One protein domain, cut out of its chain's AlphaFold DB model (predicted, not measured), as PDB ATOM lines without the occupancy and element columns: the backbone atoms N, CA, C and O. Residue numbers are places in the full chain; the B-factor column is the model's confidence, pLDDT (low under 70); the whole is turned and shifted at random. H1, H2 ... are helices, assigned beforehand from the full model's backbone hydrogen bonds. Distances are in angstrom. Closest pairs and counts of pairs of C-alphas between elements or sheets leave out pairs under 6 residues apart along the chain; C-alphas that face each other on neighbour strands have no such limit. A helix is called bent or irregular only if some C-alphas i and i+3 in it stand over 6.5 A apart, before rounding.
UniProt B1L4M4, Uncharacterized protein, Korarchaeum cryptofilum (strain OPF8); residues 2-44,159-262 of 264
ATOM      1  N   LYS A   2      36.904   1.679 -29.296       83.31
ATOM      2  CA  LYS A   2      36.334   0.822 -28.224       83.31
ATOM      3  C   LYS A   2      34.832   0.516 -28.401       83.31
ATOM      4  O   LYS A   2      34.445  -0.638 -28.282       83.31
ATOM      5  N   GLY A   3      34.016   1.513 -28.762       86.75
ATOM      6  CA  GLY A   3      32.575   1.333 -29.004       86.75
ATOM      7  C   GLY A   3      32.248   0.340 -30.124       86.75
ATOM      8  O   GLY A   3      31.420  -0.543 -29.942       86.75
ATOM      9  N   LEU A   4      32.982   0.403 -31.241       90.44
ATOM     10  CA  LEU A   4      32.848  -0.541 -32.354       90.44
ATOM     11  C   LEU A   4      33.084  -1.995 -31.920       90.44
ATOM     12  O   LEU A   4      32.332  -2.886 -32.304       90.44
ATOM     13  N   ILE A   5      34.113  -2.228 -31.102       92.25
ATOM     14  CA  ILE A   5      34.424  -3.565 -30.584       92.25
ATOM     15  C   ILE A   5      33.264  -4.081 -29.721       92.25
ATOM     16  O   ILE A   5      32.874  -5.234 -29.867       92.25
ATOM     17  N   ILE A   6      32.670  -3.233 -28.875       92.69
ATOM     18  CA  ILE A   6      31.521  -3.607 -28.032       92.69
ATOM     19  C   ILE A   6      30.299  -3.976 -28.891       92.69
ATOM     20  O   ILE A   6      29.641  -4.985 -28.625       92.69
ATOM     21  N   LEU A   7      30.013  -3.207 -29.946       93.56
ATOM     22  CA  LEU A   7      28.917  -3.497 -30.881       93.56
ATOM     23  C   LEU A   7      29.122  -4.854 -31.570       93.56
ATOM     24  O   LEU A   7      28.243  -5.709 -31.531       93.56
ATOM     25  N   LEU A   8      30.311  -5.109 -32.122       93.94
ATOM     26  CA  LEU A   8      30.608  -6.379 -32.793       93.94
ATOM     27  C   LEU A   8      30.568  -7.574 -31.830       93.94
ATOM     28  O   LEU A   8      29.947  -8.592 -32.136       93.94
ATOM     29  N   LEU A   9      31.185  -7.448 -30.650       94.00
ATOM     30  CA  LEU A   9      31.199  -8.518 -29.649       94.00
ATOM     31  C   LEU A   9      29.796  -8.849 -29.143       94.00
ATOM     32  O   LEU A   9      29.498 -10.019 -28.933       94.00
ATOM     33  N   SER A  10      28.921  -7.855 -28.979       93.44
ATOM     34  CA  SER A  10      27.541  -8.103 -28.549       93.44
ATOM     35  C   SER A  10      26.712  -8.821 -29.619       93.44
ATOM     36  O   SER A  10      25.956  -9.725 -29.269       93.44
ATOM     37  N   ILE A  11      26.892  -8.514 -30.912       92.88
ATOM     38  CA  ILE A  11      26.258  -9.280 -32.003       92.88
ATOM     39  C   ILE A  11      26.730 -10.737 -31.962       92.88
ATOM     40  O   ILE A  11      25.904 -11.649 -31.910       92.88
ATOM     41  N   ILE A  12      28.050 -10.954 -31.936       91.19
ATOM     42  CA  ILE A  12      28.646 -12.296 -31.937       91.19
ATOM     43  C   ILE A  12      28.201 -13.090 -30.707       91.19
ATOM     44  O   ILE A  12      27.823 -14.251 -30.844       91.19
ATOM     45  N   ALA A  13      28.203 -12.475 -29.523       91.75
ATOM     46  CA  ALA A  13      27.807 -13.133 -28.284       91.75
ATOM     47  C   ALA A  13      26.344 -13.589 -28.328       91.75
ATOM     48  O   ALA A  13      26.062 -14.738 -28.004       91.75
ATOM     49  N   ILE A  14      25.425 -12.728 -28.778       91.38
ATOM     50  CA  ILE A  14      23.994 -13.046 -28.873       91.38
ATOM     51  C   ILE A  14      23.762 -14.170 -29.884       91.38
ATOM     52  O   ILE A  14      23.174 -15.196 -29.541       91.38
ATOM     53  N   TYR A  15      24.270 -14.026 -31.111       90.06
ATOM     54  CA  TYR A  15      24.023 -15.016 -32.161       90.06
ATOM     55  C   TYR A  15      24.692 -16.363 -31.880       90.06
ATOM     56  O   TYR A  15      24.111 -17.394 -32.215       90.06
ATOM     57  N   THR A  16      25.855 -16.374 -31.222       86.31
ATOM     58  CA  THR A  16      26.515 -17.611 -30.776       86.31
ATOM     59  C   THR A  16      25.760 -18.262 -29.617       86.31
ATOM     60  O   THR A  16      25.507 -19.463 -29.657       86.31
ATOM     61  N   ALA A  17      25.361 -17.486 -28.601       84.88
ATOM     62  CA  ALA A  17      24.665 -18.016 -27.428       84.88
ATOM     63  C   ALA A  17      23.337 -18.676 -27.815       84.88
ATOM     64  O   ALA A  17      23.075 -19.812 -27.425       84.88
ATOM     65  N   PHE A  18      22.530 -17.999 -28.635       83.25
ATOM     66  CA  PHE A  18      21.246 -18.537 -29.080       83.25
ATOM     67  C   PHE A  18      21.385 -19.516 -30.249       83.25
ATOM     68  O   PHE A  18      20.585 -20.438 -30.366       83.25
ATOM     69  N   GLY A  19      22.446 -19.400 -31.056       79.25
ATOM     70  CA  GLY A  19      22.755 -20.339 -32.137       79.25
ATOM     71  C   GLY A  19      23.065 -21.755 -31.650       79.25
ATOM     72  O   GLY A  19      22.939 -22.696 -32.427       79.25
ATOM     73  N   SER A  20      23.389 -21.931 -30.363       80.94
ATOM     74  CA  SER A  20      23.534 -23.250 -29.734       80.94
ATOM     75  C   SER A  20      22.286 -24.132 -29.885       80.94
ATOM     76  O   SER A  20      22.407 -25.345 -30.023       80.94
ATOM     77  N   TYR A  21      21.097 -23.526 -29.963       84.31
ATOM     78  CA  TYR A  21      19.844 -24.242 -30.193       84.31
ATOM     79  C   TYR A  21      19.801 -24.969 -31.546       84.31
ATOM     80  O   TYR A  21      19.105 -25.970 -31.698       84.31
ATOM     81  N   PHE A  22      20.575 -24.515 -32.534       84.19
ATOM     82  CA  PHE A  22      20.641 -25.186 -33.827       84.19
ATOM     83  C   PHE A  22      21.175 -26.623 -33.711       84.19
ATOM     84  O   PHE A  22      20.680 -27.509 -34.406       84.19
ATOM     85  N   PHE A  23      22.107 -26.882 -32.786       84.25
ATOM     86  CA  PHE A  23      22.590 -28.240 -32.507       84.25
ATOM     87  C   PHE A  23      21.485 -29.136 -31.932       84.25
ATOM     88  O   PHE A  23      21.414 -30.319 -32.254       84.25
ATOM     89  N   GLU A  24      20.580 -28.574 -31.127       86.19
ATOM     90  CA  GLU A  24      19.413 -29.305 -30.620       86.19
ATOM     91  C   GLU A  24      18.443 -29.651 -31.755       86.19
ATOM     92  O   GLU A  24      17.963 -30.780 -31.840       86.19
ATOM     93  N   MET A  25      18.201 -28.723 -32.688       86.06
ATOM     94  CA  MET A  25      17.393 -29.002 -33.882       86.06
ATOM     95  C   MET A  25      18.016 -30.092 -34.763       86.06
ATOM     96  O   MET A  25      17.302 -30.960 -35.266       86.06
ATOM     97  N   GLU A  26      19.340 -30.084 -34.933       87.25
ATOM     98  CA  GLU A  26      20.068 -31.142 -35.638       87.25
ATOM     99  C   GLU A  26      19.876 -32.500 -34.962       87.25
ATOM    100  O   GLU A  26      19.477 -33.466 -35.616       87.25
ATOM    101  N   ARG A  27      20.021 -32.558 -33.637       87.38
ATOM    102  CA  ARG A  27      19.800 -33.781 -32.862       87.38
ATOM    103  C   ARG A  27      18.360 -34.294 -32.963       87.38
ATOM    104  O   ARG A  27      18.158 -35.499 -33.128       87.38
ATOM    105  N   ILE A  28      17.360 -33.406 -32.915       87.31
ATOM    106  CA  ILE A  28      15.944 -33.762 -33.130       87.31
ATOM    107  C   ILE A  28      15.762 -34.381 -34.519       87.31
ATOM    108  O   ILE A  28      15.148 -35.440 -34.657       87.31
ATOM    109  N   TRP A  29      16.321 -33.749 -35.551       86.62
ATOM    110  CA  TRP A  29      16.209 -34.219 -36.930       86.62
ATOM    111  C   TRP A  29      16.874 -35.581 -37.146       86.62
ATOM    112  O   TRP A  29      16.276 -36.468 -37.757       86.62
ATOM    113  N   GLU A  30      18.085 -35.778 -36.622       88.19
ATOM    114  CA  GLU A  30      18.786 -37.062 -36.689       88.19
ATOM    115  C   GLU A  30      18.004 -38.169 -35.982       88.19
ATOM    116  O   GLU A  30      17.886 -39.280 -36.503       88.19
ATOM    117  N   THR A  31      17.452 -37.865 -34.809       89.38
ATOM    118  CA  THR A  31      16.647 -38.801 -34.016       89.38
ATOM    119  C   THR A  31      15.377 -39.192 -34.767       89.38
ATOM    120  O   THR A  31      15.099 -40.382 -34.916       89.38
ATOM    121  N   SER A  32      14.663 -38.218 -35.342       87.94
ATOM    122  CA  SER A  32      13.489 -38.473 -36.186       87.94
ATOM    123  C   SER A  32      13.832 -39.373 -37.373       87.94
ATOM    124  O   SER A  32      13.130 -40.346 -37.638       87.94
ATOM    125  N   LYS A  33      14.948 -39.108 -38.061       88.81
ATOM    126  CA  LYS A  33      15.397 -39.947 -39.179       88.81
ATOM    127  C   LYS A  33      15.735 -41.371 -38.759       88.81
ATOM    128  O   LYS A  33      15.421 -42.305 -39.491       88.81
ATOM    129  N   LYS A  34      16.378 -41.554 -37.602       91.25
ATOM    130  CA  LYS A  34      16.668 -42.890 -37.059       91.25
ATOM    131  C   LYS A  34      15.376 -43.662 -36.795       91.25
ATOM    132  O   LYS A  34      15.298 -44.830 -37.167       91.25
ATOM    133  N   ILE A  35      14.359 -43.008 -36.230       92.56
ATOM    134  CA  ILE A  35      13.032 -43.609 -36.025       92.56
ATOM    135  C   ILE A  35      12.420 -44.040 -37.364       92.56
ATOM    136  O   ILE A  35      11.972 -45.179 -37.483       92.56
ATOM    137  N   ASP A  36      12.441 -43.178 -38.384       91.12
ATOM    138  CA  ASP A  36      11.889 -43.504 -39.705       91.12
ATOM    139  C   ASP A  36      12.599 -44.701 -40.355       91.12
ATOM    140  O   ASP A  36      11.951 -45.584 -40.923       91.12
ATOM    141  N   VAL A  37      13.930 -44.768 -40.248       93.88
ATOM    142  CA  VAL A  37      14.720 -45.905 -40.746       93.88
ATOM    143  C   VAL A  37      14.341 -47.194 -40.019       93.88
ATOM    144  O   VAL A  37      14.040 -48.182 -40.685       93.88
ATOM    145  N   LEU A  38      14.279 -47.180 -38.683       94.88
ATOM    146  CA  LEU A  38      13.906 -48.357 -37.889       94.88
ATOM    147  C   LEU A  38      12.473 -48.820 -38.184       94.88
ATOM    148  O   LEU A  38      12.219 -50.016 -38.296       94.88
ATOM    149  N   ARG A  39      11.525 -47.894 -38.369       95.25
ATOM    150  CA  ARG A  39      10.145 -48.232 -38.760       95.25
ATOM    151  C   ARG A  39      10.097 -48.927 -40.121       95.25
ATOM    152  O   ARG A  39       9.382 -49.916 -40.280       95.25
ATOM    153  N   ASN A  40      10.873 -48.439 -41.088       95.06
ATOM    154  CA  ASN A  40      10.986 -49.073 -42.401       95.06
ATOM    155  C   ASN A  40      11.655 -50.452 -42.319       95.06
ATOM    156  O   ASN A  40      11.214 -51.383 -42.994       95.06
ATOM    157  N   GLU A  41      12.682 -50.600 -41.480       94.50
ATOM    158  CA  GLU A  41      13.347 -51.880 -41.236       94.50
ATOM    159  C   GLU A  41      12.393 -52.900 -40.605       94.50
ATOM    160  O   GLU A  41      12.266 -54.006 -41.125       94.50
ATOM    161  N   ILE A  42      11.633 -52.513 -39.575       95.69
ATOM    162  CA  ILE A  42      10.588 -53.356 -38.974       95.69
ATOM    163  C   ILE A  42       9.577 -53.806 -40.025       95.69
ATOM    164  O   ILE A  42       9.220 -54.984 -40.061       95.69
ATOM    165  N   ASN A  43       9.112 -52.895 -40.883       95.56
ATOM    166  CA  ASN A  43       8.157 -53.231 -41.935       95.56
ATOM    167  C   ASN A  43       8.746 -54.265 -42.912       95.56
ATOM    168  O   ASN A  43       8.143 -55.305 -43.168       95.56
ATOM    169  N   TYR A  44       9.971 -54.031 -43.390       95.81
ATOM    170  CA  TYR A  44      10.680 -54.969 -44.261       95.81
ATOM    171  C   TYR A  44      10.884 -56.345 -43.608       95.81
ATOM    172  O   TYR A  44      10.625 -57.378 -44.230       95.81
ATOM    173  N   ALA A 159      12.245 -45.728 -27.076       92.25
ATOM    174  CA  ALA A 159      13.267 -44.949 -26.380       92.25
ATOM    175  C   ALA A 159      13.602 -43.637 -27.114       92.25
ATOM    176  O   ALA A 159      13.661 -42.583 -26.482       92.25
ATOM    177  N   LEU A 160      13.762 -43.685 -28.441       93.44
ATOM    178  CA  LEU A 160      14.046 -42.508 -29.267       93.44
ATOM    179  C   LEU A 160      12.863 -41.529 -29.318       93.44
ATOM    180  O   LEU A 160      13.072 -40.320 -29.337       93.44
ATOM    181  N   GLU A 161      11.623 -42.020 -29.321       91.44
ATOM    182  CA  GLU A 161      10.417 -41.184 -29.265       91.44
ATOM    183  C   GLU A 161      10.321 -40.419 -27.940       91.44
ATOM    184  O   GLU A 161       9.952 -39.243 -27.934       91.44
ATOM    185  N   ASN A 162      10.710 -41.052 -26.828       89.19
ATOM    186  CA  ASN A 162      10.811 -40.376 -25.536       89.19
ATOM    187  C   ASN A 162      11.915 -39.307 -25.543       89.19
ATOM    188  O   ASN A 162      11.651 -38.174 -25.147       89.19
ATOM    189  N   GLU A 163      13.108 -39.623 -26.063       87.75
ATOM    190  CA  GLU A 163      14.193 -38.638 -26.209       87.75
ATOM    191  C   GLU A 163      13.749 -37.443 -27.068       87.75
ATOM    192  O   GLU A 163      13.975 -36.287 -26.709       87.75
ATOM    193  N   LEU A 164      13.059 -37.698 -28.181       85.50
ATOM    194  CA  LEU A 164      12.565 -36.654 -29.075       85.50
ATOM    195  C   LEU A 164      11.499 -35.781 -28.403       85.50
ATOM    196  O   LEU A 164      11.499 -34.561 -28.589       85.50
ATOM    197  N   ARG A 165      10.617 -36.379 -27.595       82.12
ATOM    198  CA  ARG A 165       9.635 -35.637 -26.800       82.12
ATOM    199  C   ARG A 165      10.328 -34.682 -25.833       82.12
ATOM    200  O   ARG A 165       9.975 -33.503 -25.816       82.12
ATOM    201  N   ASP A 166      11.338 -35.154 -25.111       81.00
ATOM    202  CA  ASP A 166      12.097 -34.333 -24.167       81.00
ATOM    203  C   ASP A 166      12.811 -33.176 -24.887       81.00
ATOM    204  O   ASP A 166      12.649 -32.012 -24.507       81.00
ATOM    205  N   LEU A 167      13.500 -33.459 -26.000       75.19
ATOM    206  CA  LEU A 167      14.186 -32.449 -26.818       75.19
ATOM    207  C   LEU A 167      13.225 -31.404 -27.407       75.19
ATOM    208  O   LEU A 167      13.542 -30.215 -27.453       75.19
ATOM    209  N   SER A 168      12.030 -31.816 -27.836       68.94
ATOM    210  CA  SER A 168      11.039 -30.913 -28.440       68.94
ATOM    211  C   SER A 168      10.446 -29.894 -27.456       68.94
ATOM    212  O   SER A 168       9.943 -28.855 -27.880       68.94
ATOM    213  N   THR A 169      10.538 -30.157 -26.147       71.44
ATOM    214  CA  THR A 169      10.024 -29.276 -25.081       71.44
ATOM    215  C   THR A 169      11.041 -28.246 -24.581       71.44
ATOM    216  O   THR A 169      10.846 -27.611 -23.544       71.44
ATOM    217  N   ASN A 170      12.135 -28.052 -25.319       76.19
ATOM    218  CA  ASN A 170      13.241 -27.211 -24.897       76.19
ATOM    219  C   ASN A 170      12.854 -25.717 -24.761       76.19
ATOM    220  O   ASN A 170      12.464 -25.049 -25.722       76.19
ATOM    221  N   LEU A 171      13.042 -25.167 -23.553       75.25
ATOM    222  CA  LEU A 171      12.797 -23.760 -23.197       75.25
ATOM    223  C   LEU A 171      13.704 -22.758 -23.935       75.25
ATOM    224  O   LEU A 171      13.440 -21.556 -23.905       75.25
ATOM    225  N   PHE A 172      14.759 -23.223 -24.604       82.12
ATOM    226  CA  PHE A 172      15.626 -22.380 -25.424       82.12
ATOM    227  C   PHE A 172      15.009 -22.012 -26.781       82.12
ATOM    228  O   PHE A 172      15.476 -21.053 -27.395       82.12
ATOM    229  N   LEU A 173      13.930 -22.671 -27.226       83.81
ATOM    230  CA  LEU A 173      13.268 -22.343 -28.494       83.81
ATOM    231  C   LEU A 173      12.747 -20.890 -28.538       83.81
ATOM    232  O   LEU A 173      13.124 -20.163 -29.456       83.81
ATOM    233  N   PRO A 174      11.944 -20.399 -27.571       84.25
ATOM    234  CA  PRO A 174      11.532 -18.995 -27.554       84.25
ATOM    235  C   PRO A 174      12.714 -18.021 -27.561       84.25
ATOM    236  O   PRO A 174      12.666 -16.997 -28.236       84.25
ATOM    237  N   LEU A 175      13.790 -18.349 -26.844       85.88
ATOM    238  CA  LEU A 175      14.995 -17.523 -26.788       85.88
ATOM    239  C   LEU A 175      15.713 -17.472 -28.143       85.88
ATOM    240  O   LEU A 175      16.110 -16.394 -28.581       85.88
ATOM    241  N   PHE A 176      15.811 -18.606 -28.836       89.19
ATOM    242  CA  PHE A 176      16.341 -18.689 -30.194       89.19
ATOM    243  C   PHE A 176      15.518 -17.863 -31.185       89.19
ATOM    244  O   PHE A 176      16.072 -17.071 -31.947       89.19
ATOM    245  N   LEU A 177      14.188 -17.977 -31.124       90.31
ATOM    246  CA  LEU A 177      13.287 -17.209 -31.983       90.31
ATOM    247  C   LEU A 177      13.384 -15.700 -31.714       90.31
ATOM    248  O   LEU A 177      13.271 -14.909 -32.648       90.31
ATOM    249  N   LEU A 178      13.610 -15.285 -30.464       91.12
ATOM    250  CA  LEU A 178      13.706 -13.875 -30.064       91.12
ATOM    251  C   LEU A 178      15.107 -13.265 -30.227       91.12
ATOM    252  O   LEU A 178      15.237 -12.041 -30.142       91.12
ATOM    253  N   ALA A 179      16.141 -14.069 -30.485       91.56
ATOM    254  CA  ALA A 179      17.526 -13.609 -30.591       91.56
ATOM    255  C   ALA A 179      17.722 -12.405 -31.537       91.56
ATOM    256  O   ALA A 179      18.434 -11.471 -31.149       91.56
ATOM    257  N   PRO A 180      17.066 -12.331 -32.717       91.62
ATOM    258  CA  PRO A 180      17.221 -11.179 -33.604       91.62
ATOM    259  C   PRO A 180      16.671  -9.882 -33.003       91.62
ATOM    260  O   PRO A 180      17.321  -8.838 -33.076       91.62
ATOM    261  N   LEU A 181      15.512  -9.950 -32.339       92.56
ATOM    262  CA  LEU A 181      14.900  -8.803 -31.661       92.56
ATOM    263  C   LEU A 181      15.740  -8.357 -30.461       92.56
ATOM    264  O   LEU A 181      15.981  -7.163 -30.276       92.56
ATOM    265  N   PHE A 182      16.231  -9.319 -29.677       92.06
ATOM    266  CA  PHE A 182      17.123  -9.051 -28.554       92.06
ATOM    267  C   PHE A 182      18.422  -8.385 -29.020       92.06
ATOM    268  O   PHE A 182      18.873  -7.415 -28.416       92.06
ATOM    269  N   SER A 183      18.985  -8.847 -30.140       94.31
ATOM    270  CA  SER A 183      20.177  -8.256 -30.742       94.31
ATOM    271  C   SER A 183      19.966  -6.786 -31.108       94.31
ATOM    272  O   SER A 183      20.755  -5.949 -30.673       94.31
ATOM    273  N   ILE A 184      18.881  -6.450 -31.814       93.88
ATOM    274  CA  ILE A 184      18.545  -5.061 -32.176       93.88
ATOM    275  C   ILE A 184      18.391  -4.184 -30.925       93.88
ATOM    276  O   ILE A 184      18.933  -3.077 -30.870       93.88
ATOM    277  N   ALA A 185      17.687  -4.678 -29.901       94.56
ATOM    278  CA  ALA A 185      17.479  -3.944 -28.656       94.56
ATOM    279  C   ALA A 185      18.804  -3.655 -27.931       94.56
ATOM    280  O   ALA A 185      19.055  -2.519 -27.526       94.56
ATOM    281  N   VAL A 186      19.684  -4.655 -27.817       95.25
ATOM    282  CA  VAL A 186      21.013  -4.490 -27.213       95.25
ATOM    283  C   VAL A 186      21.869  -3.521 -28.028       95.25
ATOM    284  O   VAL A 186      22.493  -2.642 -27.438       95.25
ATOM    285  N   GLN A 187      21.864  -3.617 -29.364       95.50
ATOM    286  CA  GLN A 187      22.597  -2.678 -30.221       95.50
ATOM    287  C   GLN A 187      22.146  -1.233 -29.994       95.50
ATOM    288  O   GLN A 187      22.984  -0.344 -29.846       95.50
ATOM    289  N   PHE A 188      20.836  -0.997 -29.921       95.31
ATOM    290  CA  PHE A 188      20.299   0.330 -29.646       95.31
ATOM    291  C   PHE A 188      20.727   0.856 -28.270       95.31
ATOM    292  O   PHE A 188      21.172   1.998 -28.171       95.31
ATOM    293  N   LEU A 189      20.638   0.034 -27.219       95.50
ATOM    294  CA  LEU A 189      21.047   0.425 -25.866       95.50
ATOM    295  C   LEU A 189      22.541   0.758 -25.800       95.50
ATOM    296  O   LEU A 189      22.908   1.802 -25.269       95.50
ATOM    297  N   VAL A 190      23.394  -0.082 -26.392       94.12
ATOM    298  CA  VAL A 190      24.841   0.164 -26.458       94.12
ATOM    299  C   VAL A 190      25.133   1.464 -27.207       94.12
ATOM    300  O   VAL A 190      25.918   2.278 -26.727       94.12
ATOM    301  N   LEU A 191      24.490   1.697 -28.356       95.06
ATOM    302  CA  LEU A 191      24.653   2.951 -29.089       95.06
ATOM    303  C   LEU A 191      24.187   4.156 -28.276       95.06
ATOM    304  O   LEU A 191      24.867   5.172 -28.301       95.06
ATOM    305  N   ARG A 192      23.074   4.058 -27.543       94.19
ATOM    306  CA  ARG A 192      22.552   5.169 -26.736       94.19
ATOM    307  C   ARG A 192      23.544   5.619 -25.664       94.19
ATOM    308  O   ARG A 192      23.682   6.815 -25.444       94.19
ATOM    309  N   GLU A 193      24.235   4.670 -25.038       92.88
ATOM    310  CA  GLU A 193      25.263   4.953 -24.027       92.88
ATOM    311  C   GLU A 193      26.567   5.492 -24.637       92.88
ATOM    312  O   GLU A 193      27.295   6.243 -23.992       92.88
ATOM    313  N   LEU A 194      26.885   5.119 -25.881       91.31
ATOM    314  CA  LEU A 194      28.101   5.569 -26.563       91.31
ATOM    315  C   LEU A 194      27.936   6.933 -27.246       91.31
ATOM    316  O   LEU A 194      28.838   7.765 -27.173       91.31
ATOM    317  N   ASP A 195      26.833   7.121 -27.970       90.38
ATOM    318  CA  ASP A 195      26.506   8.320 -28.740       90.38
ATOM    319  C   ASP A 195      25.013   8.326 -29.128       90.38
ATOM    320  O   ASP A 195      24.567   7.626 -30.047       90.38
ATOM    321  N   GLU A 196      24.225   9.162 -28.451       92.12
ATOM    322  CA  GLU A 196      22.783   9.258 -28.689       92.12
ATOM    323  C   GLU A 196      22.437   9.730 -30.117       92.12
ATOM    324  O   GLU A 196      21.408   9.332 -30.672       92.12
ATOM    325  N   GLY A 197      23.300  10.531 -30.753       92.81
ATOM    326  CA  GLY A 197      23.116  10.965 -32.139       92.81
ATOM    327  C   GLY A 197      23.190   9.789 -33.112       92.81
ATOM    328  O   GLY A 197      22.315   9.627 -33.969       92.81
ATOM    329  N   VAL A 198      24.178   8.912 -32.923       92.38
ATOM    330  CA  VAL A 198      24.335   7.672 -33.701       92.38
ATOM    331  C   VAL A 198      23.176   6.706 -33.433       92.38
ATOM    332  O   VAL A 198      22.647   6.102 -34.368       92.38
ATOM    333  N   ALA A 199      22.710   6.602 -32.183       94.31
ATOM    334  CA  ALA A 199      21.565   5.762 -31.819       94.31
ATOM    335  C   ALA A 199      20.267   6.179 -32.537       94.31
ATOM    336  O   ALA A 199      19.516   5.328 -33.022       94.31
ATOM    337  N   ARG A 200      20.005   7.488 -32.661       94.12
ATOM    338  CA  ARG A 200      18.840   8.000 -33.405       94.12
ATOM    339  C   ARG A 200      18.946   7.715 -34.902       94.12
ATOM    340  O   ARG A 200      17.951   7.322 -35.510       94.12
ATOM    341  N   LYS A 201      20.141   7.855 -35.488       94.44
ATOM    342  CA  LYS A 201      20.393   7.484 -36.892       94.44
ATOM    343  C   LYS A 201      20.147   5.994 -37.126       94.44
ATOM    344  O   LYS A 201      19.487   5.643 -38.098       94.44
ATOM    345  N   TYR A 202      20.584   5.131 -36.207       95.06
ATOM    346  CA  TYR A 202      20.319   3.692 -36.263       95.06
ATOM    347  C   TYR A 202      18.817   3.368 -36.310       95.06
ATOM    348  O   TYR A 202      18.384   2.644 -37.205       95.06
ATOM    349  N   LEU A 203      18.003   3.969 -35.433       93.19
ATOM    350  CA  LEU A 203      16.542   3.810 -35.491       93.19
ATOM    351  C   LEU A 203      15.943   4.341 -36.798       93.19
ATOM    352  O   LEU A 203      15.062   3.701 -37.367       93.19
ATOM    353  N   GLY A 204      16.431   5.483 -37.293       93.75
ATOM    354  CA  GLY A 204      15.992   6.046 -38.570       93.75
ATOM    355  C   GLY A 204      16.262   5.110 -39.752       93.75
ATOM    356  O   GLY A 204      15.402   4.942 -40.614       93.75
ATOM    357  N   VAL A 205      17.422   4.448 -39.767       93.12
ATOM    358  CA  VAL A 205      17.772   3.454 -40.791       93.12
ATOM    359  C   VAL A 205      16.918   2.193 -40.649       93.12
ATOM    360  O   VAL A 205      16.409   1.699 -41.651       93.12
ATOM    361  N   LEU A 206      16.686   1.695 -39.432       92.06
ATOM    362  CA  LEU A 206      15.808   0.539 -39.214       92.06
ATOM    363  C   LEU A 206      14.349   0.804 -39.607       92.06
ATOM    364  O   LEU A 206      13.675  -0.109 -40.072       92.06
ATOM    365  N   ALA A 207      13.868   2.038 -39.444       92.19
ATOM    366  CA  ALA A 207      12.526   2.444 -39.851       92.19
ATOM    367  C   ALA A 207      12.383   2.630 -41.374       92.19
ATOM    368  O   ALA A 207      11.271   2.818 -41.868       92.19
ATOM    369  N   ASN A 208      13.486   2.586 -42.130       93.06
ATOM    370  CA  ASN A 208      13.450   2.731 -43.576       93.06
ATOM    371  C   ASN A 208      12.679   1.553 -44.213       93.06
ATOM    372  O   ASN A 208      13.077   0.401 -44.014       93.06
ATOM    373  N   PRO A 209      11.633   1.805 -45.030       91.62
ATOM    374  CA  PRO A 209      10.853   0.765 -45.704       91.62
ATOM    375  C   PRO A 209      11.694  -0.258 -46.479       91.62
ATOM    376  O   PRO A 209      11.383  -1.448 -46.474       91.62
ATOM    377  N   TYR A 210      12.792   0.188 -47.098       89.94
ATOM    378  CA  TYR A 210      13.690  -0.662 -47.883       89.94
ATOM    379  C   TYR A 210      14.536  -1.619 -47.034       89.94
ATOM    380  O   TYR A 210      15.128  -2.546 -47.575       89.94
ATOM    381  N   ILE A 211      14.587  -1.411 -45.716       87.88
ATOM    382  CA  ILE A 211      15.291  -2.278 -44.762       87.88
ATOM    383  C   ILE A 211      14.276  -3.066 -43.935       87.88
ATOM    384  O   ILE A 211      14.380  -4.287 -43.832       87.88
ATOM    385  N   VAL A 212      13.255  -2.394 -43.397       90.44
ATOM    386  CA  VAL A 212      12.275  -3.015 -42.498       90.44
ATOM    387  C   VAL A 212      11.482  -4.127 -43.185       90.44
ATOM    388  O   VAL A 212      11.270  -5.175 -42.580       90.44
ATOM    389  N   VAL A 213      11.077  -3.943 -44.450       91.81
ATOM    390  CA  VAL A 213      10.246  -4.918 -45.170       91.81
ATOM    391  C   VAL A 213      11.036  -6.202 -45.468       91.81
ATOM    392  O   VAL A 213      10.559  -7.271 -45.079       91.81
ATOM    393  N   PRO A 214      12.245  -6.152 -46.069       91.44
ATOM    394  CA  PRO A 214      13.063  -7.353 -46.249       91.44
ATOM    395  C   PRO A 214      13.430  -8.046 -44.934       91.44
ATOM    396  O   PRO A 214      13.330  -9.269 -44.851       91.44
ATOM    397  N   THR A 215      13.799  -7.294 -43.891       90.25
ATOM    398  CA  THR A 215      14.107  -7.875 -42.575       90.25
ATOM    399  C   THR A 215      12.894  -8.586 -41.984       90.25
ATOM    400  O   THR A 215      13.019  -9.714 -41.508       90.25
ATOM    401  N   ALA A 216      11.713  -7.964 -42.028       91.50
ATOM    402  CA  ALA A 216      10.490  -8.569 -41.515       91.50
ATOM    403  C   ALA A 216      10.128  -9.848 -42.284       91.50
ATOM    404  O   ALA A 216       9.747 -10.838 -41.667       91.50
ATOM    405  N   ALA A 217      10.303  -9.859 -43.610       93.81
ATOM    406  CA  ALA A 217      10.067 -11.043 -44.435       93.81
ATOM    407  C   ALA A 217      11.044 -12.188 -44.112       93.81
ATOM    408  O   ALA A 217      10.623 -13.341 -43.979       93.81
ATOM    409  N   LEU A 218      12.336 -11.879 -43.939       93.62
ATOM    410  CA  LEU A 218      13.352 -12.849 -43.518       93.62
ATOM    411  C   LEU A 218      13.025 -13.434 -42.144       93.62
ATOM    412  O   LEU A 218      13.040 -14.652 -41.971       93.62
ATOM    413  N   TYR A 219      12.680 -12.575 -41.186       94.06
ATOM    414  CA  TYR A 219      12.349 -13.004 -39.836       94.06
ATOM    415  C   TYR A 219      11.059 -13.831 -39.795       94.06
ATOM    416  O   TYR A 219      11.039 -14.896 -39.190       94.06
ATOM    417  N   ALA A 220      10.009 -13.421 -40.510       94.44
ATOM    418  CA  ALA A 220       8.778 -14.199 -40.617       94.44
ATOM    419  C   ALA A 220       9.025 -15.579 -41.248       94.44
ATOM    420  O   ALA A 220       8.492 -16.577 -40.766       94.44
ATOM    421  N   SER A 221       9.873 -15.653 -42.279       94.19
ATOM    422  CA  SER A 221      10.262 -16.923 -42.908       94.19
ATOM    423  C   SER A 221      11.037 -17.821 -41.943       94.19
ATOM    424  O   SER A 221      10.762 -19.016 -41.855       94.19
ATOM    425  N   PHE A 222      11.972 -17.246 -41.180       93.56
ATOM    426  CA  PHE A 222      12.709 -17.949 -40.131       93.56
ATOM    427  C   PHE A 222      11.767 -18.521 -39.063       93.56
ATOM    428  O   PHE A 222      11.849 -19.711 -38.750       93.56
ATOM    429  N   LEU A 223      10.836 -17.706 -38.553       92.75
ATOM    430  CA  LEU A 223       9.835 -18.140 -37.577       92.75
ATOM    431  C   LEU A 223       8.970 -19.267 -38.145       92.75
ATOM    432  O   LEU A 223       8.817 -20.306 -37.508       92.75
ATOM    433  N   TYR A 224       8.442 -19.087 -39.357       91.88
ATOM    434  CA  TYR A 224       7.577 -20.064 -40.007       91.88
ATOM    435  C   TYR A 224       8.273 -21.414 -40.191       91.88
ATOM    436  O   TYR A 224       7.724 -22.439 -39.793       91.88
ATOM    437  N   LEU A 225       9.490 -21.435 -40.747       90.88
ATOM    438  CA  LEU A 225      10.210 -22.689 -40.978       90.88
ATOM    439  C   LEU A 225      10.633 -23.367 -39.673       90.88
ATOM    440  O   LEU A 225      10.559 -24.592 -39.579       90.88
ATOM    441  N   THR A 226      11.026 -22.592 -38.661       89.25
ATOM    442  CA  THR A 226      11.372 -23.147 -37.346       89.25
ATOM    443  C   THR A 226      10.141 -23.752 -36.672       89.25
ATOM    444  O   THR A 226      10.206 -24.861 -36.150       89.25
ATOM    445  N   LEU A 227       8.982 -23.094 -36.745       86.44
ATOM    446  CA  LEU A 227       7.729 -23.647 -36.222       86.44
ATOM    447  C   LEU A 227       7.273 -24.883 -37.009       86.44
ATOM    448  O   LEU A 227       6.893 -25.881 -36.401       86.44
ATOM    449  N   ALA A 228       7.367 -24.863 -38.342       86.00
ATOM    450  CA  ALA A 228       7.035 -26.010 -39.187       86.00
ATOM    451  C   ALA A 228       7.891 -27.242 -38.845       86.00
ATOM    452  O   ALA A 228       7.361 -28.353 -38.739       86.00
ATOM    453  N   PHE A 229       9.190 -27.044 -38.592       84.94
ATOM    454  CA  PHE A 229      10.080 -28.090 -38.088       84.94
ATOM    455  C   PHE A 229       9.552 -28.701 -36.779       84.94
ATOM    456  O   PHE A 229       9.431 -29.920 -36.668       84.94
ATOM    457  N   HIS A 230       9.132 -27.866 -35.824       79.50
ATOM    458  CA  HIS A 230       8.570 -28.328 -34.550       79.50
ATOM    459  C   HIS A 230       7.203 -29.014 -34.661       79.50
ATOM    460  O   HIS A 230       6.848 -29.799 -33.788       79.50
ATOM    461  N   THR A 231       6.454 -28.783 -35.741       78.31
ATOM    462  CA  THR A 231       5.220 -29.538 -36.035       78.31
ATOM    463  C   THR A 231       5.472 -30.908 -36.680       78.31
ATOM    464  O   THR A 231       4.523 -31.586 -37.062       78.31
ATOM    465  N   GLY A 232       6.736 -31.332 -36.805       69.31
ATOM    466  CA  GLY A 232       7.113 -32.635 -37.362       69.31
ATOM    467  C   GLY A 232       7.319 -32.635 -38.877       69.31
ATOM    468  O   GLY A 232       7.429 -33.697 -39.484       69.31
ATOM    469  N   THR A 233       7.387 -31.460 -39.512       71.88
ATOM    470  CA  THR A 233       7.696 -31.379 -40.944       71.88
ATOM    471  C   THR A 233       9.208 -31.453 -41.143       71.88
ATOM    472  O   THR A 233       9.945 -30.608 -40.632       71.88
ATOM    473  N   LEU A 234       9.685 -32.435 -41.918       66.19
ATOM    474  CA  LEU A 234      11.091 -32.524 -42.319       66.19
ATOM    475  C   LEU A 234      11.473 -31.290 -43.147       66.19
ATOM    476  O   LEU A 234      11.158 -31.194 -44.332       66.19
ATOM    477  N   MET A 235      12.166 -30.350 -42.509       74.56
ATOM    478  CA  MET A 235      12.681 -29.138 -43.140       74.56
ATOM    479  C   MET A 235      14.198 -29.222 -43.332       74.56
ATOM    480  O   MET A 235      14.892 -29.845 -42.522       74.56
ATOM    481  N   PRO A 236      14.755 -28.589 -44.379       80.19
ATOM    482  CA  PRO A 236      16.195 -28.533 -44.551       80.19
ATOM    483  C   PRO A 236      16.796 -27.590 -43.498       80.19
ATOM    484  O   PRO A 236      16.697 -26.370 -43.618       80.19
ATOM    485  N   LEU A 237      17.438 -28.152 -42.468       85.62
ATOM    486  CA  LEU A 237      18.026 -27.389 -41.355       85.62
ATOM    487  C   LEU A 237      18.979 -26.281 -41.825       85.62
ATOM    488  O   LEU A 237      18.984 -25.187 -41.268       85.62
ATOM    489  N   HIS A 238      19.725 -26.515 -42.906       85.81
ATOM    490  CA  HIS A 238      20.603 -25.503 -43.496       85.81
ATOM    491  C   HIS A 238      19.852 -24.236 -43.946       85.81
ATOM    492  O   HIS A 238      20.404 -23.145 -43.850       85.81
ATOM    493  N   VAL A 239      18.592 -24.342 -44.388       88.50
ATOM    494  CA  VAL A 239      17.773 -23.173 -44.755       88.50
ATOM    495  C   VAL A 239      17.427 -22.358 -43.511       88.50
ATOM    496  O   VAL A 239      17.535 -21.133 -43.534       88.50
ATOM    497  N   ILE A 240      17.074 -23.026 -42.409       89.81
ATOM    498  CA  ILE A 240      16.796 -22.369 -41.124       89.81
ATOM    499  C   ILE A 240      18.053 -21.656 -40.614       89.81
ATOM    500  O   ILE A 240      17.965 -20.502 -40.200       89.81
ATOM    501  N   LEU A 241      19.225 -22.292 -40.721       89.75
ATOM    502  CA  LEU A 241      20.504 -21.685 -40.343       89.75
ATOM    503  C   LEU A 241      20.818 -20.432 -41.164       89.75
ATOM    504  O   LEU A 241      21.190 -19.403 -40.605       89.75
ATOM    505  N   VAL A 242      20.660 -20.506 -42.487       90.75
ATOM    506  CA  VAL A 242      20.903 -19.362 -43.375       90.75
ATOM    507  C   VAL A 242      19.963 -18.214 -43.024       90.75
ATOM    508  O   VAL A 242      20.424 -17.087 -42.860       90.75
ATOM    509  N   LEU A 243      18.668 -18.484 -42.844       91.88
ATOM    510  CA  LEU A 243      17.711 -17.454 -42.441       91.88
ATOM    511  C   LEU A 243      18.061 -16.857 -41.075       91.88
ATOM    512  O   LEU A 243      18.055 -15.638 -40.939       91.88
ATOM    513  N   TYR A 244      18.440 -17.683 -40.097       91.62
ATOM    514  CA  TYR A 244      18.901 -17.219 -38.789       91.62
ATOM    515  C   TYR A 244      20.100 -16.270 -38.918       91.62
ATOM    516  O   TYR A 244      20.065 -15.162 -38.391       91.62
ATOM    517  N   ILE A 245      21.125 -16.625 -39.697       90.38
ATOM    518  CA  ILE A 245      22.279 -15.743 -39.935       90.38
ATOM    519  C   ILE A 245      21.837 -14.435 -40.605       90.38
ATOM    520  O   ILE A 245      22.266 -13.357 -40.193       90.38
ATOM    521  N   LEU A 246      20.950 -14.499 -41.600       92.19
ATOM    522  CA  LEU A 246      20.461 -13.315 -42.312       92.19
ATOM    523  C   LEU A 246      19.637 -12.376 -41.422       92.19
ATOM    524  O   LEU A 246      19.637 -11.168 -41.655       92.19
ATOM    525  N   THR A 247      19.001 -12.872 -40.356       92.31
ATOM    526  CA  THR A 247      18.318 -11.990 -39.391       92.31
ATOM    527  C   THR A 247      19.278 -11.058 -38.633       92.31
ATOM    528  O   THR A 247      18.842 -10.035 -38.103       92.31
ATOM    529  N   SER A 248      20.595 -11.320 -38.661       89.94
ATOM    530  CA  SER A 248      21.617 -10.444 -38.060       89.94
ATOM    531  C   SER A 248      21.866  -9.142 -38.820       89.94
ATOM    532  O   SER A 248      22.439  -8.216 -38.243       89.94
ATOM    533  N   ILE A 249      21.402  -9.024 -40.072       89.88
ATOM    534  CA  ILE A 249      21.636  -7.846 -40.927       89.88
ATOM    535  C   ILE A 249      21.224  -6.553 -40.214       89.88
ATOM    536  O   ILE A 249      21.998  -5.600 -40.176       89.88
ATOM    537  N   SER A 250      20.050  -6.526 -39.578       90.19
ATOM    538  CA  SER A 250      19.569  -5.336 -38.864       90.19
ATOM    539  C   SER A 250      20.431  -4.951 -37.660       90.19
ATOM    540  O   SER A 250      20.547  -3.767 -37.344       90.19
ATOM    541  N   SER A 251      21.089  -5.913 -37.017       91.94
ATOM    542  CA  SER A 251      22.058  -5.634 -35.956       91.94
ATOM    543  C   SER A 251      23.394  -5.151 -36.514       91.94
ATOM    544  O   SER A 251      24.020  -4.294 -35.914       91.94
ATOM    545  N   ILE A 252      23.829  -5.635 -37.680       93.12
ATOM    546  CA  ILE A 252      25.102  -5.235 -38.311       93.12
ATOM    547  C   ILE A 252      25.073  -3.778 -38.812       93.12
ATOM    548  O   ILE A 252      26.117  -3.144 -38.958       93.12
ATOM    549  N   ILE A 253      23.891  -3.195 -39.010       93.25
ATOM    550  CA  ILE A 253      23.760  -1.777 -39.368       93.25
ATOM    551  C   ILE A 253      24.355  -0.858 -38.278       93.25
ATOM    552  O   ILE A 253      24.941   0.170 -38.620       93.25
ATOM    553  N   SER A 254      24.277  -1.208 -36.985       93.25
ATOM    554  CA  SER A 254      24.795  -0.347 -35.905       93.25
ATOM    555  C   SER A 254      26.314  -0.114 -35.972       93.25
ATOM    556  O   SER A 254      26.705   1.056 -35.954       93.25
ATOM    557  N   PRO A 255      27.203  -1.130 -36.089       92.25
ATOM    558  CA  PRO A 255      28.633  -0.881 -36.230       92.25
ATOM    559  C   PRO A 255      28.981  -0.145 -37.529       92.25
ATOM    560  O   PRO A 255      29.910   0.658 -37.514       92.25
ATOM    561  N   ILE A 256      28.240  -0.357 -38.626       92.19
ATOM    562  CA  ILE A 256      28.468   0.353 -39.900       92.19
ATOM    563  C   ILE A 256      28.225   1.855 -39.733       92.19
ATOM    564  O   ILE A 256      29.092   2.655 -40.078       92.19
ATOM    565  N   ILE A 257      27.078   2.239 -39.158       91.50
ATOM    566  CA  ILE A 257      26.770   3.652 -38.899       91.50
ATOM    567  C   ILE A 257      27.792   4.230 -37.916       91.50
ATOM    568  O   ILE A 257      28.316   5.313 -38.147       91.50
ATOM    569  N   TYR A 258      28.136   3.500 -36.851       91.25
ATOM    570  CA  TYR A 258      29.123   3.967 -35.876       91.25
ATOM    571  C   TYR A 258      30.495   4.249 -36.510       91.25
ATOM    572  O   TYR A 258      31.149   5.222 -36.144       91.25
ATOM    573  N   ILE A 259      30.944   3.406 -37.445       91.56
ATOM    574  CA  ILE A 259      32.180   3.631 -38.205       91.56
ATOM    575  C   ILE A 259      32.059   4.900 -39.045       91.56
ATOM    576  O   ILE A 259      32.930   5.760 -38.957       91.56
ATOM    577  N   TYR A 260      30.989   5.015 -39.832       89.81
ATOM    578  CA  TYR A 260      30.777   6.148 -40.731       89.81
ATOM    579  C   TYR A 260      30.810   7.488 -39.980       89.81
ATOM    580  O   TYR A 260      31.495   8.412 -40.392       89.81
ATOM    581  N   GLU A 261      30.166   7.548 -38.815       88.62
ATOM    582  CA  GLU A 261      30.047   8.758 -37.990       88.62
ATOM    583  C   GLU A 261      31.299   9.101 -37.165       88.62
ATOM    584  O   GLU A 261      31.340  10.144 -36.516       88.62
ATOM    585  N   LYS A 262      32.293   8.207 -37.098       85.00
ATOM    586  CA  LYS A 262      33.505   8.385 -36.269       85.00
ATOM    587  C   LYS A 262      34.813   8.324 -37.059       85.00
ATOM    588  O   LYS A 262      35.875   8.386 -36.439       85.00
TER     589      LYS A 262
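AT A GLANCE: This is residues 2 to 44 and 159 to 262 of the 264 residues of an uncharacterized protein of Korarchaeum cryptofilum (strain OPF8) (UniProt B1L4M4). The model is a long rod-like bundle of helices laid in lines along its length: H1 followed by H2, H3 followed by H4, H6, and H7 followed by H8. Short H5 slants across one end, where the chain folds back from H4 toward H6, while at the other end residues 36 to 44 of H2 stick out. The printed part has 147 residues with eight named helices, H1 to H8 in order, and no named strand; the class is all helix. The whole is loose, with a radius of gyration of the C-alphas of 19.0 A, and spans 67 by 29 by 19 A.

HOW THE PARTS SIT: H1, residues 2 to 19, touches H4, residues 172 to 194, at a shallow tilt of 7 degrees, opposite ways, with the C-alphas of Phe 18 and Phe 176 closest at 5.0 A. H2, residues 21 to 44, touches H3, residues 159 to 168, with its residues 24 to 35 alone, closest at C-alphas Ile 28 and Leu 164, 6.0 A. H3 and H4 are apart. H4 and H5, residues 196 to 206, form a helical hairpin at a steep tilt of 42 degrees; the closest C-alphas, Leu 191 and Ala 199, are 5.0 A apart. H6, residues 209 to 230, and H7, residues 237 to 246, form another helical hairpin, closest at C-alphas Phe 222 and Leu 243, 5.5 A. H8, residues 249 to 262, touches H4 the same way at a shallow tilt of 13 degrees, closest at C-alphas Ile 184 and Ser 251, 5.2 A. H8 also touches H1, closest at C-alphas Leu 4 and Pro 255, 5.7 A, and H5, closest at C-alphas Tyr 202 and Ser 254, 6.0 A. Together H1, H2, H4, H5, H6, H7 and H8 are a bundle, a group of helices set together. Every O i to N i+4 pair is within hydrogen-bond range in H1, H2, H3, H5 and H7; the counts are 17 of 19 in H4, 17 of 18 in H6 and 7 of 10 in H8.

IN THESE COORDINATES: H1 begins at C-alpha 2, (36.334, 0.822, -28.224), and measures 25.4 A. H2, the longest helix, measures 35.0 A and ends at C-alpha 44, (10.680, -54.969, -44.261). H4 measures 30.6 A and is irregular, with C-alphas 177 and 180 7.4 A apart and a kink of 55 degrees near residue 179. H6 measures 31.2 A, and H8 measures 20.6 A and ends at C-alpha 262, (33.505, 8.385, -36.269). H3, H5 and H7 are shorter.

THE WHOLE: The two C-alphas farthest apart, those of Tyr 44 and Gly 197, are 68.2 A apart. Residues 45 to 158 are not printed, and C-alphas 44 and 159 are 20.7 A apart across this cut. Of the links printed whole, H6 to H7 is short and the others are tight. The mean pLDDT of the printed part is 89.2, with residues 168, 232 and 234 under 70.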